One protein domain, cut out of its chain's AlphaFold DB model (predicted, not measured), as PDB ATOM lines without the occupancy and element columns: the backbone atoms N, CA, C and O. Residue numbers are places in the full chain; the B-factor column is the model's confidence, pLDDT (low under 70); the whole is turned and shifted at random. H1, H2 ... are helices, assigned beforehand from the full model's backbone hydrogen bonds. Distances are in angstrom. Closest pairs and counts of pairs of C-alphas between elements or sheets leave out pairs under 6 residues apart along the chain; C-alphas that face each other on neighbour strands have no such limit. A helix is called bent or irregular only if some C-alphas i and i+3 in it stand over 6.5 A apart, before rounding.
ATOM      1  N   GLU A  70     175.700 247.335 262.793       84.50
ATOM      2  CA  GLU A  70     174.885 246.697 261.768       84.50
ATOM      3  C   GLU A  70     175.769 245.993 260.736       84.50
ATOM      4  O   GLU A  70     175.573 244.805 260.484       84.50
ATOM      5  N   THR A  71     176.808 246.661 260.216       85.00
ATOM      6  CA  THR A  71     177.737 246.054 259.247       85.00
ATOM      7  C   THR A  71     178.528 244.904 259.872       85.00
ATOM      8  O   THR A  71     178.680 243.849 259.257       85.00
ATOM      9  N   LYS A  72     178.948 245.033 261.140       88.94
ATOM     10  CA  LYS A  72     179.574 243.928 261.896       88.94
ATOM     11  C   LYS A  72     178.632 242.732 262.057       88.94
ATOM     12  O   LYS A  72     179.060 241.580 261.950       88.94
ATOM     13  N   SER A  73     177.349 242.993 262.306       88.94
ATOM     14  CA  SER A  73     176.327 241.950 262.433       88.94
ATOM     15  C   SER A  73     176.059 241.263 261.092       88.94
ATOM     16  O   SER A  73     176.015 240.034 261.036       88.94
ATOM     17  N   ALA A  74     175.990 242.024 259.999       87.44
ATOM     18  CA  ALA A  74     175.862 241.493 258.646       87.44
ATOM     19  C   ALA A  74     177.069 240.620 258.258       87.44
ATOM     20  O   ALA A  74     176.888 239.486 257.813       87.44
ATOM     21  N   LEU A  75     178.301 241.066 258.534       87.06
ATOM     22  CA  LEU A  75     179.512 240.263 258.319       87.06
ATOM     23  C   LEU A  75     179.474 238.949 259.112       87.06
ATOM     24  O   LEU A  75     179.842 237.895 258.592       87.06
ATOM     25  N   LYS A  76     178.970 238.964 260.352       91.94
ATOM     26  CA  LYS A  76     178.782 237.742 261.152       91.94
ATOM     27  C   LYS A  76     177.780 236.776 260.507       91.94
ATOM     28  O   LYS A  76     178.035 235.573 260.503       91.94
ATOM     29  N   ILE A  77     176.674 237.280 259.953       89.25
ATOM     30  CA  ILE A  77     175.656 236.469 259.262       89.25
ATOM     31  C   ILE A  77     176.254 235.832 258.003       89.25
ATOM     32  O   ILE A  77     176.187 234.615 257.828       89.25
ATOM     33  N   VAL A  78     176.919 236.627 257.170       88.50
ATOM     34  CA  VAL A  78     177.533 236.176 255.915       88.50
ATOM     35  C   VAL A  78     178.638 235.133 256.154       88.50
ATOM     36  O   VAL A  78     178.784 234.176 255.390       88.50
ATOM     37  N   ARG A  79     179.366 235.241 257.272       89.56
ATOM     38  CA  ARG A  79     180.360 234.244 257.698       89.56
ATOM     39  C   ARG A  79     179.755 232.939 258.198       89.56
ATOM     40  O   ARG A  79     180.364 231.890 258.001       89.56
ATOM     41  N   LYS A  80     178.592 232.968 258.851       90.00
ATOM     42  CA  LYS A  80     177.969 231.765 259.430       90.00
ATOM     43  C   LYS A  80     177.087 231.010 258.444       90.00
ATOM     44  O   LYS A  80     177.065 229.787 258.468       90.00
ATOM     45  N   HIS A  81     176.403 231.718 257.556       89.06
ATOM     46  CA  HIS A  81     175.369 231.133 256.707       89.06
ATOM     47  C   HIS A  81     175.870 230.828 255.286       89.06
ATOM     48  O   HIS A  81     176.933 231.294 254.869       89.06
ATOM     49  N   SER A  82     175.130 229.973 254.577       85.56
ATOM     50  CA  SER A  82     175.342 229.637 253.163       85.56
ATOM     51  C   SER A  82     174.620 230.650 252.256       85.56
ATOM     52  O   SER A  82     173.580 231.167 252.676       85.56
ATOM     53  N   PRO A  83     175.090 230.904 251.016       87.25
ATOM     54  CA  PRO A  83     174.412 231.786 250.060       87.25
ATOM     55  C   PRO A  83     172.958 231.426 249.736       87.25
ATOM     56  O   PRO A  83     172.192 232.286 249.297       87.25
ATOM     57  N   SER A  84     172.562 230.169 249.950       78.81
ATOM     58  CA  SER A  84     171.183 229.713 249.758       78.81
ATOM     59  C   SER A  84     170.210 230.240 250.821       78.81
ATOM     60  O   SER A  84     169.002 230.218 250.599       78.81
ATOM     61  N   ILE A  85     170.706 230.739 251.959       87.38
ATOM     62  CA  ILE A  85     169.874 231.196 253.078       87.38
ATOM     63  C   ILE A  85     169.438 232.655 252.842       87.38
ATOM     64  O   ILE A  85     170.294 233.508 252.603       87.38
ATOM     65  N   PRO A  86     168.141 233.002 252.977       83.94
ATOM     66  CA  PRO A  86     167.653 234.372 252.778       83.94
ATOM     67  C   PRO A  86     168.401 235.432 253.601       83.94
ATOM     68  O   PRO A  86     168.745 236.488 253.077       83.94
ATOM     69  N   LEU A  87     168.749 235.111 254.853       80.06
ATOM     70  CA  LEU A  87     169.529 235.984 255.739       80.06
ATOM     71  C   LEU A  87     170.907 236.349 255.170       80.06
ATOM     72  O   LEU A  87     171.372 237.467 255.378       80.06
ATOM     73  N   TYR A  88     171.553 235.438 254.433       89.31
ATOM     74  CA  TYR A  88     172.823 235.725 253.766       89.31
ATOM     75  C   TYR A  88     172.638 236.814 252.707       89.31
ATOM     76  O   TYR A  88     173.413 237.766 252.674       89.31
ATOM     77  N   LYS A  89     171.587 236.721 251.882       83.00
ATOM     78  CA  LYS A  89     171.298 237.715 250.834       83.00
ATOM     79  C   LYS A  89     170.999 239.090 251.427       83.00
ATOM     80  O   LYS A  89     171.540 240.086 250.956       83.00
ATOM     81  N   THR A  90     170.206 239.140 252.498       85.88
ATOM     82  CA  THR A  90     169.929 240.387 253.226       85.88
ATOM     83  C   THR A  90     171.211 241.007 253.774       85.88
ATOM     84  O   THR A  90     171.444 242.202 253.607       85.88
ATOM     85  N   ALA A  91     172.079 240.195 254.377       83.19
ATOM     86  CA  ALA A  91     173.332 240.673 254.938       83.19
ATOM     87  C   ALA A  91     174.336 241.126 253.856       83.19
ATOM     88  O   ALA A  91     175.014 242.130 254.058       83.19
ATOM     89  N   VAL A  92     174.377 240.470 252.688       87.25
ATOM     90  CA  VAL A  92     175.126 240.958 251.513       87.25
ATOM     91  C   VAL A  92     174.603 242.324 251.071       87.25
ATOM     92  O   VAL A  92     175.401 243.244 250.940       87.25
ATOM     93  N   GLY A  93     173.284 242.508 250.946       82.25
ATOM     94  CA  GLY A  93     172.696 243.804 250.582       82.25
ATOM     95  C   GLY A  93     173.039 244.931 251.565       82.25
ATOM     96  O   GLY A  93     173.350 246.049 251.147       82.25
ATOM     97  N   MET A  94     173.063 244.642 252.871       82.81
ATOM     98  CA  MET A  94     173.484 245.606 253.896       82.81
ATOM     99  C   MET A  94     174.961 245.996 253.755       82.81
ATOM    100  O   MET A  94     175.288 247.180 253.809       82.81
ATOM    101  N   ILE A  95     175.847 245.019 253.533       85.88
ATOM    102  CA  ILE A  95     177.279 245.273 253.315       85.88
ATOM    103  C   ILE A  95     177.480 246.077 252.025       85.88
ATOM    104  O   ILE A  95     178.213 247.061 252.026       85.88
ATOM    105  N   SER A  96     176.786 245.728 250.943       85.69
ATOM    106  CA  SER A  96     176.849 246.458 249.676       85.69
ATOM    107  C   SER A  96     176.343 247.900 249.810       85.69
ATOM    108  O   SER A  96     176.909 248.809 249.208       85.69
ATOM    109  N   THR A  97     175.327 248.142 250.643       82.06
ATOM    110  CA  THR A  97     174.843 249.501 250.945       82.06
ATOM    111  C   THR A  97     175.886 250.298 251.729       82.06
ATOM    112  O   THR A  97     176.114 251.463 251.425       82.06
ATOM    113  N   TYR A  98     176.570 249.668 252.690       84.44
ATOM    114  CA  TYR A  98     177.689 250.284 253.408       84.44
ATOM    115  C   TYR A  98     178.841 250.654 252.462       84.44
ATOM    116  O   TYR A  98     179.381 251.753 252.565       84.44
ATOM    117  N   VAL A  99     179.188 249.777 251.513       82.88
ATOM    118  CA  VAL A  99     180.210 250.065 250.490       82.88
ATOM    119  C   VAL A  99     179.809 251.272 249.636       82.88
ATOM    120  O   VAL A  99     180.636 252.139 249.382       82.88
ATOM    121  N   LEU A 100     178.538 251.367 249.234       78.00
ATOM    122  CA  LEU A 100     178.035 252.505 248.461       78.00
ATOM    123  C   LEU A 100     177.975 253.809 249.265       78.00
ATOM    124  O   LEU A 100     178.271 254.864 248.717       78.00
ATOM    125  N   ALA A 101     177.602 253.748 250.544       77.44
ATOM    126  CA  ALA A 101     177.467 254.923 251.403       77.44
ATOM    127  C   ALA A 101     178.815 255.556 251.783       77.44
ATOM    128  O   ALA A 101     178.872 256.751 252.044       77.44
ATOM    129  N   ASN A 102     179.893 254.769 251.799       73.19
ATOM    130  CA  ASN A 102     181.248 255.265 252.055       73.19
ATOM    131  C   ASN A 102     181.997 255.633 250.768       73.19
ATOM    132  O   ASN A 102     183.203 255.850 250.803       73.19
ATOM    133  N   LYS A 103     181.303 255.700 249.630       69.25
ATOM    134  CA  LYS A 103     181.849 256.200 248.373       69.25
ATOM    135  C   LYS A 103     181.736 257.732 248.407       69.25
ATOM    136  O   LYS A 103     180.658 258.267 248.168       69.25
ATOM    137  N   THR A 104     182.797 258.425 248.818       50.44
ATOM    138  CA  THR A 104     182.844 259.899 248.828       50.44
ATOM    139  C   THR A 104     182.856 260.458 247.400       50.44
ATOM    140  O   THR A 104     183.216 259.749 246.463       50.44
ATOM    141  N   GLU A 105     182.441 261.721 247.229       46.56
ATOM    142  CA  GLU A 105     182.457 262.434 245.935       46.56
ATOM    143  C   GLU A 105     183.872 262.773 245.429       46.56
ATOM    144  O   GLU A 105     184.007 263.327 244.343       46.56
ATOM    145  N   ASP A 106     184.921 262.416 246.175       43.41
ATOM    146  CA  ASP A 106     186.291 262.533 245.687       43.41
ATOM    147  C   ASP A 106     186.525 261.542 244.544       43.41
ATOM    148  O   ASP A 106     186.443 260.322 244.713       43.41
ATOM    149  N   ASP A 107     186.861 262.090 243.378       49.16
ATOM    150  CA  ASP A 107     187.158 261.387 242.122       49.16
ATOM    151  C   ASP A 107     188.393 260.464 242.206       49.16
ATOM    152  O   ASP A 107     188.779 259.802 241.230       49.16
ATOM    153  N   ASP A 108     189.018 260.391 243.384       44.41
ATOM    154  CA  ASP A 108     190.179 259.565 243.623       44.41
ATOM    155  C   ASP A 108     189.797 258.110 243.919       44.41
ATOM    156  O   ASP A 108     189.092 257.744 244.861       44.41
ATOM    157  N   LYS A 109     190.318 257.238 243.054       51.38
ATOM    158  CA  LYS A 109     189.981 255.815 242.868       51.38
ATOM    159  C   LYS A 109     190.268 254.915 244.086       51.38
ATOM    160  O   LYS A 109     190.138 253.696 243.968       51.38
ATOM    161  N   SER A 110     190.679 255.477 245.221       52.50
ATOM    162  CA  SER A 110     191.159 254.754 246.401       52.50
ATOM    163  C   SER A 110     190.028 254.246 247.301       52.50
ATOM    164  O   SER A 110     190.161 253.187 247.902       52.50
ATOM    165  N   VAL A 111     188.876 254.919 247.357       52.38
ATOM    166  CA  VAL A 111     187.893 254.673 248.430       52.38
ATOM    167  C   VAL A 111     187.053 253.403 248.226       52.38
ATOM    168  O   VAL A 111     186.793 252.671 249.182       52.38
ATOM    169  N   GLU A 112     186.677 253.071 246.983       54.75
ATOM    170  CA  GLU A 112     186.002 251.792 246.695       54.75
ATOM    171  C   GLU A 112     186.942 250.607 246.973       54.75
ATOM    172  O   GLU A 112     186.501 249.607 247.534       54.75
ATOM    173  N   GLY A 113     188.238 250.751 246.663       63.16
ATOM    174  CA  GLY A 113     189.278 249.801 247.071       63.16
ATOM    175  C   GLY A 113     189.330 249.657 248.590       63.16
ATOM    176  O   GLY A 113     189.112 248.566 249.105       63.16
ATOM    177  N   ASN A 114     189.437 250.779 249.305       72.12
ATOM    178  CA  ASN A 114     189.535 250.810 250.765       72.12
ATOM    179  C   ASN A 114     188.341 250.141 251.467       72.12
ATOM    180  O   ASN A 114     188.523 249.469 252.479       72.12
ATOM    181  N   ALA A 115     187.115 250.285 250.949       76.31
ATOM    182  CA  ALA A 115     185.934 249.651 251.540       76.31
ATOM    183  C   ALA A 115     185.934 248.122 251.360       76.31
ATOM    184  O   ALA A 115     185.587 247.393 252.297       76.31
ATOM    185  N   PHE A 116     186.336 247.627 250.184       81.88
ATOM    186  CA  PHE A 116     186.497 246.189 249.951       81.88
ATOM    187  C   PHE A 116     187.675 245.620 250.749       81.88
ATOM    188  O   PHE A 116     187.514 244.566 251.364       81.88
ATOM    189  N   ASP A 117     188.788 246.347 250.835       81.94
ATOM    190  CA  ASP A 117     189.969 245.958 251.606       81.94
ATOM    191  C   ASP A 117     189.654 245.905 253.107       81.94
ATOM    192  O   ASP A 117     190.036 244.957 253.788       81.94
ATOM    193  N   CYS A 118     188.861 246.847 253.631       80.88
ATOM    194  CA  CYS A 118     188.377 246.800 255.013       80.88
ATOM    195  C   CYS A 118     187.503 245.563 255.276       80.88
ATOM    196  O   CYS A 118     187.590 244.955 256.347       80.88
ATOM    197  N   ILE A 119     186.638 245.182 254.327       83.88
ATOM    198  CA  ILE A 119     185.809 243.971 254.445       83.88
ATOM    199  C   ILE A 119     186.702 242.727 254.427       83.88
ATOM    200  O   ILE A 119     186.521 241.837 255.255       83.88
ATOM    201  N   GLU A 120     187.675 242.672 253.520       86.44
ATOM    202  CA  GLU A 120     188.616 241.561 253.396       86.44
ATOM    203  C   GLU A 120     189.497 241.415 254.645       86.44
ATOM    204  O   GLU A 120     189.620 240.313 255.190       86.44
ATOM    205  N   GLN A 121     190.016 242.524 255.178       86.44
ATOM    206  CA  GLN A 121     190.763 242.564 256.435       86.44
ATOM    207  C   GLN A 121     189.907 242.105 257.619       86.44
ATOM    208  O   GLN A 121     190.367 241.306 258.432       86.44
ATOM    209  N   GLU A 122     188.646 242.535 257.720       86.44
ATOM    210  CA  GLU A 122     187.767 242.121 258.819       86.44
ATOM    211  C   GLU A 122     187.365 240.640 258.714       86.44
ATOM    212  O   GLU A 122     187.297 239.940 259.730       86.44
ATOM    213  N   LEU A 123     187.136 240.126 257.500       84.62
ATOM    214  CA  LEU A 123     186.878 238.702 257.264       84.62
ATOM    215  C   LEU A 123     188.112 237.847 257.588       84.62
ATOM    216  O   LEU A 123     187.956 236.792 258.220       84.62
ATOM    217  N   SER A 124     189.305 238.328 257.230       86.19
ATOM    218  CA  SER A 124     190.600 237.699 257.521       86.19
ATOM    219  C   SER A 124     190.907 237.695 259.018       86.19
ATOM    220  O   SER A 124     191.187 236.640 259.585       86.19
ATOM    221  N   ARG A 125     190.734 238.836 259.702       89.00
ATOM    222  CA  ARG A 125     190.924 238.990 261.157       89.00
ATOM    223  C   ARG A 125     190.073 238.022 261.967       89.00
ATOM    224  O   ARG A 125     190.412 237.666 263.091       89.00
ATOM    225  N   LYS A 126     188.931 237.610 261.421       87.50
ATOM    226  CA  LYS A 126     188.036 236.658 262.071       87.50
ATOM    227  C   LYS A 126     188.226 235.211 261.600       87.50
ATOM    228  O   LYS A 126     187.355 234.390 261.881       87.50
ATOM    229  N   SER A 127     189.310 234.894 260.895       90.56
ATOM    230  CA  SER A 127     189.636 233.532 260.448       90.56
ATOM    231  C   SER A 127     188.562 232.926 259.534       90.56
ATOM    232  O   SER A 127     188.193 231.759 259.658       90.56
ATOM    233  N   THR A 128     187.983 233.729 258.637       86.31
ATOM    234  CA  THR A 128     187.056 233.208 257.620       86.31
ATOM    235  C   THR A 128     187.847 232.402 256.582       86.31
ATOM    236  O   THR A 128     188.848 232.919 256.092       86.31
ATOM    237  N   PRO A 129     187.422 231.180 256.202       89.88
ATOM    238  CA  PRO A 129     188.097 230.417 255.151       89.88
ATOM    239  C   PRO A 129     188.205 231.218 253.849       89.88
ATOM    240  O   PRO A 129     187.236 231.879 253.458       89.88
ATOM    241  N   ARG A 130     189.358 231.136 253.171       83.69
ATOM    242  CA  ARG A 130     189.677 231.949 251.984       83.69
ATOM    243  C   ARG A 130     188.622 231.814 250.884       83.69
ATOM    244  O   ARG A 130     188.147 232.824 250.381       83.69
ATOM    245  N   ASP A 131     188.160 230.599 250.601       83.56
ATOM    246  CA  ASP A 131     187.136 230.348 249.576       83.56
ATOM    247  C   ASP A 131     185.806 231.037 249.901       83.56
ATOM    248  O   ASP A 131     185.143 231.611 249.034       83.56
ATOM    249  N   LYS A 132     185.435 231.045 251.188       82.75
ATOM    250  CA  LYS A 132     184.227 231.718 251.662       82.75
ATOM    251  C   LYS A 132     184.383 233.235 251.604       82.75
ATOM    252  O   LYS A 132     183.437 233.916 251.225       82.75
ATOM    253  N   MET A 133     185.557 233.766 251.939       86.75
ATOM    254  CA  MET A 133     185.864 235.191 251.807       86.75
ATOM    255  C   MET A 133     185.762 235.656 250.348       86.75
ATOM    256  O   MET A 133     185.038 236.609 250.067       86.75
ATOM    257  N   THR A 134     186.377 234.922 249.416       85.00
ATOM    258  CA  THR A 134     186.301 235.188 247.971       85.00
ATOM    259  C   THR A 134     184.856 235.196 247.475       85.00
ATOM    260  O   THR A 134     184.445 236.110 246.758       85.00
ATOM    261  N   LEU A 135     184.053 234.214 247.894       85.31
ATOM    262  CA  LEU A 135     182.640 234.120 247.524       85.31
ATOM    263  C   LEU A 135     181.823 235.317 248.033       85.31
ATOM    264  O   LEU A 135     180.986 235.858 247.316       85.31
ATOM    265  N   VAL A 136     182.081 235.744 249.268       81.75
ATOM    266  CA  VAL A 136     181.411 236.889 249.892       81.75
ATOM    267  C   VAL A 136     181.765 238.190 249.188       81.75
ATOM    268  O   VAL A 136     180.862 238.943 248.835       81.75
ATOM    269  N   ILE A 137     183.052 238.435 248.932       84.75
ATOM    270  CA  ILE A 137     183.508 239.633 248.216       84.75
ATOM    271  C   ILE A 137     182.899 239.672 246.815       84.75
ATOM    272  O   ILE A 137     182.409 240.718 246.392       84.75
ATOM    273  N   LYS A 138     182.853 238.528 246.118       85.94
ATOM    274  CA  LYS A 138     182.209 238.418 244.807       85.94
ATOM    275  C   LYS A 138     180.724 238.789 244.867       85.94
ATOM    276  O   LYS A 138     180.297 239.663 244.125       85.94
ATOM    277  N   HIS A 139     179.958 238.209 245.792       85.69
ATOM    278  CA  HIS A 139     178.533 238.531 245.935       85.69
ATOM    279  C   HIS A 139     178.281 239.994 246.323       85.69
ATOM    280  O   HIS A 139     177.349 240.606 245.809       85.69
ATOM    281  N   VAL A 140     179.114 240.578 247.193       81.00
ATOM    282  CA  VAL A 140     179.013 242.002 247.547       81.00
ATOM    283  C   VAL A 140     179.296 242.878 246.323       81.00
ATOM    284  O   VAL A 140     178.542 243.820 246.090       81.00
ATOM    285  N   ARG A 141     180.318 242.556 245.514       81.62
ATOM    286  CA  ARG A 141     180.627 243.261 244.254       81.62
ATOM    287  C   ARG A 141     179.482 243.171 243.249       81.62
ATOM    288  O   ARG A 141     179.092 244.199 242.697       81.62
ATOM    289  N   ASP A 142     178.923 241.980 243.051       76.75
ATOM    290  CA  ASP A 142     177.809 241.759 242.124       76.75
ATOM    291  C   ASP A 142     176.566 242.563 242.545       76.75
ATOM    292  O   ASP A 142     175.938 243.225 241.714       76.75
ATOM    293  N   GLU A 143     176.237 242.577 243.842       79.56
ATOM    294  CA  GLU A 143     175.091 243.325 244.371       79.56
ATOM    295  C   GLU A 143     175.326 244.846 244.334       79.56
ATOM    296  O   GLU A 143     174.418 245.592 243.968       79.56
ATOM    297  N   VAL A 144     176.548 245.327 244.618       78.31
ATOM    298  CA  VAL A 144     176.935 246.740 244.415       78.31
ATOM    299  C   VAL A 144     176.757 247.132 242.944       78.31
ATOM    300  O   VAL A 144     176.134 248.154 242.654       78.31
ATOM    301  N   GLY A 145     177.230 246.300 242.009       70.50
ATOM    302  CA  GLY A 145     177.058 246.515 240.571       70.50
ATOM    303  C   GLY A 145     175.587 246.558 240.153       70.50
ATOM    304  O   GLY A 145     175.184 247.441 239.395       70.50
ATOM    305  N   CYS A 146     174.754 245.665 240.695       69.00
ATOM    306  CA  CYS A 146     173.312 245.658 240.445       69.00
ATOM    307  C   CYS A 146     172.611 246.898 241.011       69.00
ATOM    308  O   CYS A 146     171.740 247.462 240.351       69.00
ATOM    309  N   MET A 147     172.969 247.338 242.220       71.25
ATOM    310  CA  MET A 147     172.395 248.538 242.829       71.25
ATOM    311  C   MET A 147     172.789 249.810 242.078       71.25
ATOM    312  O   MET A 147     171.926 250.659 241.867       71.25
ATOM    313  N   LEU A 148     174.035 249.915 241.604       67.81
ATOM    314  CA  LEU A 148     174.472 251.009 240.730       67.81
ATOM    315  C   LEU A 148     173.745 250.977 239.382       67.81
ATOM    316  O   LEU A 148     173.219 251.991 238.940       67.81
ATOM    317  N   ALA A 149     173.619 249.806 238.754       62.00
ATOM    318  CA  ALA A 149     172.857 249.678 237.514       62.00
ATOM    319  C   ALA A 149     171.376 250.067 237.696       62.00
ATOM    320  O   ALA A 149     170.795 250.713 236.827       62.00
ATOM    321  N   ARG A 150     170.764 249.717 238.839       66.62
ATOM    322  CA  ARG A 150     169.384 250.101 239.185       66.62
ATOM    323  C   ARG A 150     169.246 251.590 239.484       66.62
ATOM    324  O   ARG A 150     168.282 252.189 239.021       66.62
ATOM    325  N   SER A 151     170.175 252.196 240.222       57.97
ATOM    326  CA  SER A 151     170.150 253.644 240.467       57.97
ATOM    327  C   SER A 151     170.359 254.430 239.171       57.97
ATOM    328  O   SER A 151     169.803 255.515 239.002       57.97
ATOM    329  N   TRP A 152     171.069 253.841 238.208       58.19
ATOM    330  CA  TRP A 152     171.251 254.397 236.872       58.19
ATOM    331  C   TRP A 152     170.129 254.066 235.888       58.19
ATOM    332  O   TRP A 152     170.089 254.668 234.818       58.19
ATOM    333  N   ALA A 153     169.178 253.195 236.241       52.06
ATOM    334  CA  ALA A 153     168.072 252.805 235.363       52.06
ATOM    335  C   ALA A 153     167.196 253.991 234.931       52.06
ATOM    336  O   ALA A 153     166.596 253.952 233.863       52.06
ATOM    337  N   HIS A 154     167.175 255.075 235.709       48.75
ATOM    338  CA  HIS A 154     166.490 256.318 235.345       48.75
ATOM    339  C   HIS A 154     167.145 257.076 234.177       48.75
ATOM    340  O   HIS A 154     166.498 257.931 233.582       48.75
ATOM    341  N   PHE A 155     168.397 256.764 233.830       46.62
ATOM    342  CA  PHE A 155     169.124 257.363 232.706       46.62
ATOM    343  C   PHE A 155     169.139 256.472 231.455       46.62
ATOM    344  O   PHE A 155     169.698 256.864 230.429       46.62
ATOM    345  N   ILE A 156     168.557 255.276 231.533       54.22
ATOM    346  CA  ILE A 156     168.573 254.268 230.475       54.22
ATOM    347  C   ILE A 156     167.307 254.436 229.635       54.22
ATOM    348  O   ILE A 156     166.209 254.100 230.075       54.22
ATOM    349  N   ASN A 157     167.463 254.986 228.429       49.81
ATOM    350  CA  ASN A 157     166.335 255.337 227.564       49.81
ATOM    351  C   ASN A 157     165.846 254.166 226.695       49.81
ATOM    352  O   ASN A 157     164.699 254.188 226.247       49.81
ATOM    353  N   ASP A 158     166.676 253.141 226.469       61.12
ATOM    354  CA  ASP A 158     166.292 251.928 225.743       61.12
ATOM    355  C   ASP A 158     167.057 250.661 226.192       61.12
ATOM    356  O   ASP A 158     167.946 250.687 227.047       61.12
ATOM    357  N   GLY A 159     166.677 249.511 225.622       49.38
ATOM    358  CA  GLY A 159     167.284 248.212 225.938       49.38
ATOM    359  C   GLY A 159     168.726 248.039 225.440       49.38
ATOM    360  O   GLY A 159     169.462 247.228 226.001       49.38
ATOM    361  N   GLY A 160     169.155 248.805 224.431       63.44
ATOM    362  CA  GLY A 160     170.536 248.807 223.946       63.44
ATOM    363  C   GLY A 160     171.469 249.544 224.908       63.44
ATOM    364  O   GLY A 160     172.571 249.073 225.187       63.44
ATOM    365  N   ASP A 161     171.004 250.649 225.487       53.31
ATOM    366  CA  ASP A 161     171.700 251.385 226.544       53.31
ATOM    367  C   ASP A 161     171.833 250.566 227.826       53.31
ATOM    368  O   ASP A 161     172.898 250.569 228.445       53.31
ATOM    369  N   LEU A 162     170.803 249.791 228.183       54.75
ATOM    370  CA  LEU A 162     170.872 248.852 229.304       54.75
ATOM    371  C   LEU A 162     171.945 247.785 229.074       54.75
ATOM    372  O   LEU A 162     172.775 247.542 229.949       54.75
ATOM    373  N   ALA A 163     171.956 247.166 227.888       56.97
ATOM    374  CA  ALA A 163     172.936 246.143 227.538       56.97
ATOM    375  C   ALA A 163     174.367 246.703 227.536       56.97
ATOM    376  O   ALA A 163     175.273 246.071 228.078       56.97
ATOM    377  N   ARG A 164     174.569 247.918 227.007       57.12
ATOM    378  CA  ARG A 164     175.867 248.610 227.006       57.12
ATOM    379  C   ARG A 164     176.327 249.004 228.407       57.12
ATOM    380  O   ARG A 164     177.497 248.807 228.722       57.12
ATOM    381  N   ALA A 165     175.434 249.505 229.260       54.91
ATOM    382  CA  ALA A 165     175.757 249.846 230.644       54.91
ATOM    383  C   ALA A 165     176.124 248.595 231.461       54.91
ATOM    384  O   ALA A 165     177.130 248.593 232.166       54.91
ATOM    385  N   ILE A 166     175.366 247.504 231.311       55.09
ATOM    386  CA  ILE A 166     175.656 246.223 231.971       55.09
ATOM    387  C   ILE A 166     176.986 245.641 231.476       55.09
ATOM    388  O   ILE A 166     177.790 245.192 232.292       55.09
ATOM    389  N   LEU A 167     177.250 245.673 230.165       56.09
ATOM    390  CA  LEU A 167     178.521 245.217 229.594       56.09
ATOM    391  C   LEU A 167     179.703 246.079 230.051       56.09
ATOM    392  O   LEU A 167     180.749 245.531 230.374       56.09
ATOM    393  N   ALA A 168     179.543 247.402 230.143       53.41
ATOM    394  CA  ALA A 168     180.588 248.300 230.631       53.41
ATOM    395  C   ALA A 168     180.904 248.068 232.118       53.41
ATOM    396  O   ALA A 168     182.073 248.040 232.502       53.41
ATOM    397  N   VAL A 169     179.878 247.843 232.947       54.00
ATOM    398  CA  VAL A 169     180.041 247.506 234.369       54.00
ATOM    399  C   VAL A 169     180.709 246.135 234.534       54.00
ATOM    400  O   VAL A 169     181.636 246.012 235.333       54.00
ATOM    401  N   ARG A 170     180.314 245.123 233.745       53.84
ATOM    402  CA  ARG A 170     180.957 243.795 233.754       53.84
ATOM    403  C   ARG A 170     182.405 243.843 233.279       53.84
ATOM    404  O   ARG A 170     183.278 243.352 233.980       53.84
ATOM    405  N   ALA A 171     182.685 244.509 232.161       52.97
ATOM    406  CA  ALA A 171     184.042 244.640 231.632       52.97
ATOM    407  C   ALA A 171     184.973 245.406 232.592       52.97
ATOM    408  O   ALA A 171     186.156 245.083 232.703       52.97
ATOM    409  N   ALA A 172     184.452 246.403 233.316       50.19
ATOM    410  CA  ALA A 172     185.203 247.107 234.354       50.19
ATOM    411  C   ALA A 172     185.472 246.232 235.593       50.19
ATOM    412  O   ALA A 172     186.511 246.391 236.235       50.19
ATOM    413  N   ALA A 173     184.567 245.305 235.917       48.38
ATOM    414  CA  ALA A 173     184.742 244.345 237.003       48.38
ATOM    415  C   ALA A 173     185.717 243.209 236.634       48.38
ATOM    416  O   ALA A 173     186.546 242.829 237.456       48.38
ATOM    417  N   GLU A 174     185.675 242.713 235.395       47.94
ATOM    418  CA  GLU A 174     186.517 241.609 234.907       47.94
ATOM    419  C   GLU A 174     187.982 242.030 234.690       47.94
ATOM    420  O   GLU A 174     188.900 241.280 235.027       47.94
ATOM    421  N   LYS A 175     188.232 243.272 234.244       46.38
ATOM    422  CA  LYS A 175     189.591 243.843 234.120       46.38
ATOM    423  C   LYS A 175     190.312 244.066 235.462       46.38
ATOM    424  O   LYS A 175     191.474 244.466 235.461       46.38
TER     425      LYS A 175
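AT A GLANCE: This is residues 70 to 175 of the 753 residues of an uncharacterized protein of Cercospora zeina (UniProt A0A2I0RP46). One long helix, H4, makes the long axis; H2 crosses it, with H1 packed on H2, and H3 folds back beside the early part of H4. At the other end H5 folds back along the later part of H4 as a hairpin, away from H1, H2 and H3, and residues 105 to 110 stick out as a loop end. The printed part has 106 residues with five named helices, H1 to H5 in order, and no named strand: all helix. It is compact, with a radius of gyration of the C-alphas of 14.7 A and spans of 44 by 33 by 26 A.

IN THESE COORDINATES: H1, residues 70 to 80, begins at C-alpha 70 (174.885, 246.697, 261.768) and is 15.4 A long. H2, residues 86 to 101, is 22.8 A; H3, residues 110 to 125, 21.6 A. H4, residues 130 to 155, is 37.9 A and only just irregular: C-alphas 151 and 154 are 6.8 A apart. H5, residues 159 to 174, is 22.2 A and ends at C-alpha 174 (186.517, 241.609, 234.907).

HOW THE PARTS SIT: H2 and H4 are the hubs, touching three helices each. Closest C-alphas are named below. H1 and H2, a hairpin, touch at Ala 74 and Ala 91, 4.6 A, at a steep tilt of 41 degrees. H2 touches residues 136 to 144 of H4, at Ser 96 and Val 144, 5.3 A, at a steep 64 degrees. H2 and H3, a hairpin, only just touch, with 3 pairs of C-alphas within 8 A, at Val 99 and Ala 115, 5.8 A. Part aligned, part crossed packing: two of five touching pairs have a shallow tilt, both hairpins, H3 and H4 at 31 degrees, Leu 123 to Met 133, 6.6 A, and H4 and H5 at 30 degrees, Gly 145 to Val 169, 7.0 A. Each O i to N i+4 pair is within hydrogen-bond range in H1, H2, H3 and H5, and 20 of 22 in H4.

THE WHOLE: The C-alphas farthest apart, of Ser 127 and Asn 157, are 45.8 A apart. The printed part has no cut and no long link. Mean pLDDT of the printed part is 72.8; residues 103 to 113, 146 and 148 to 175 are under 70.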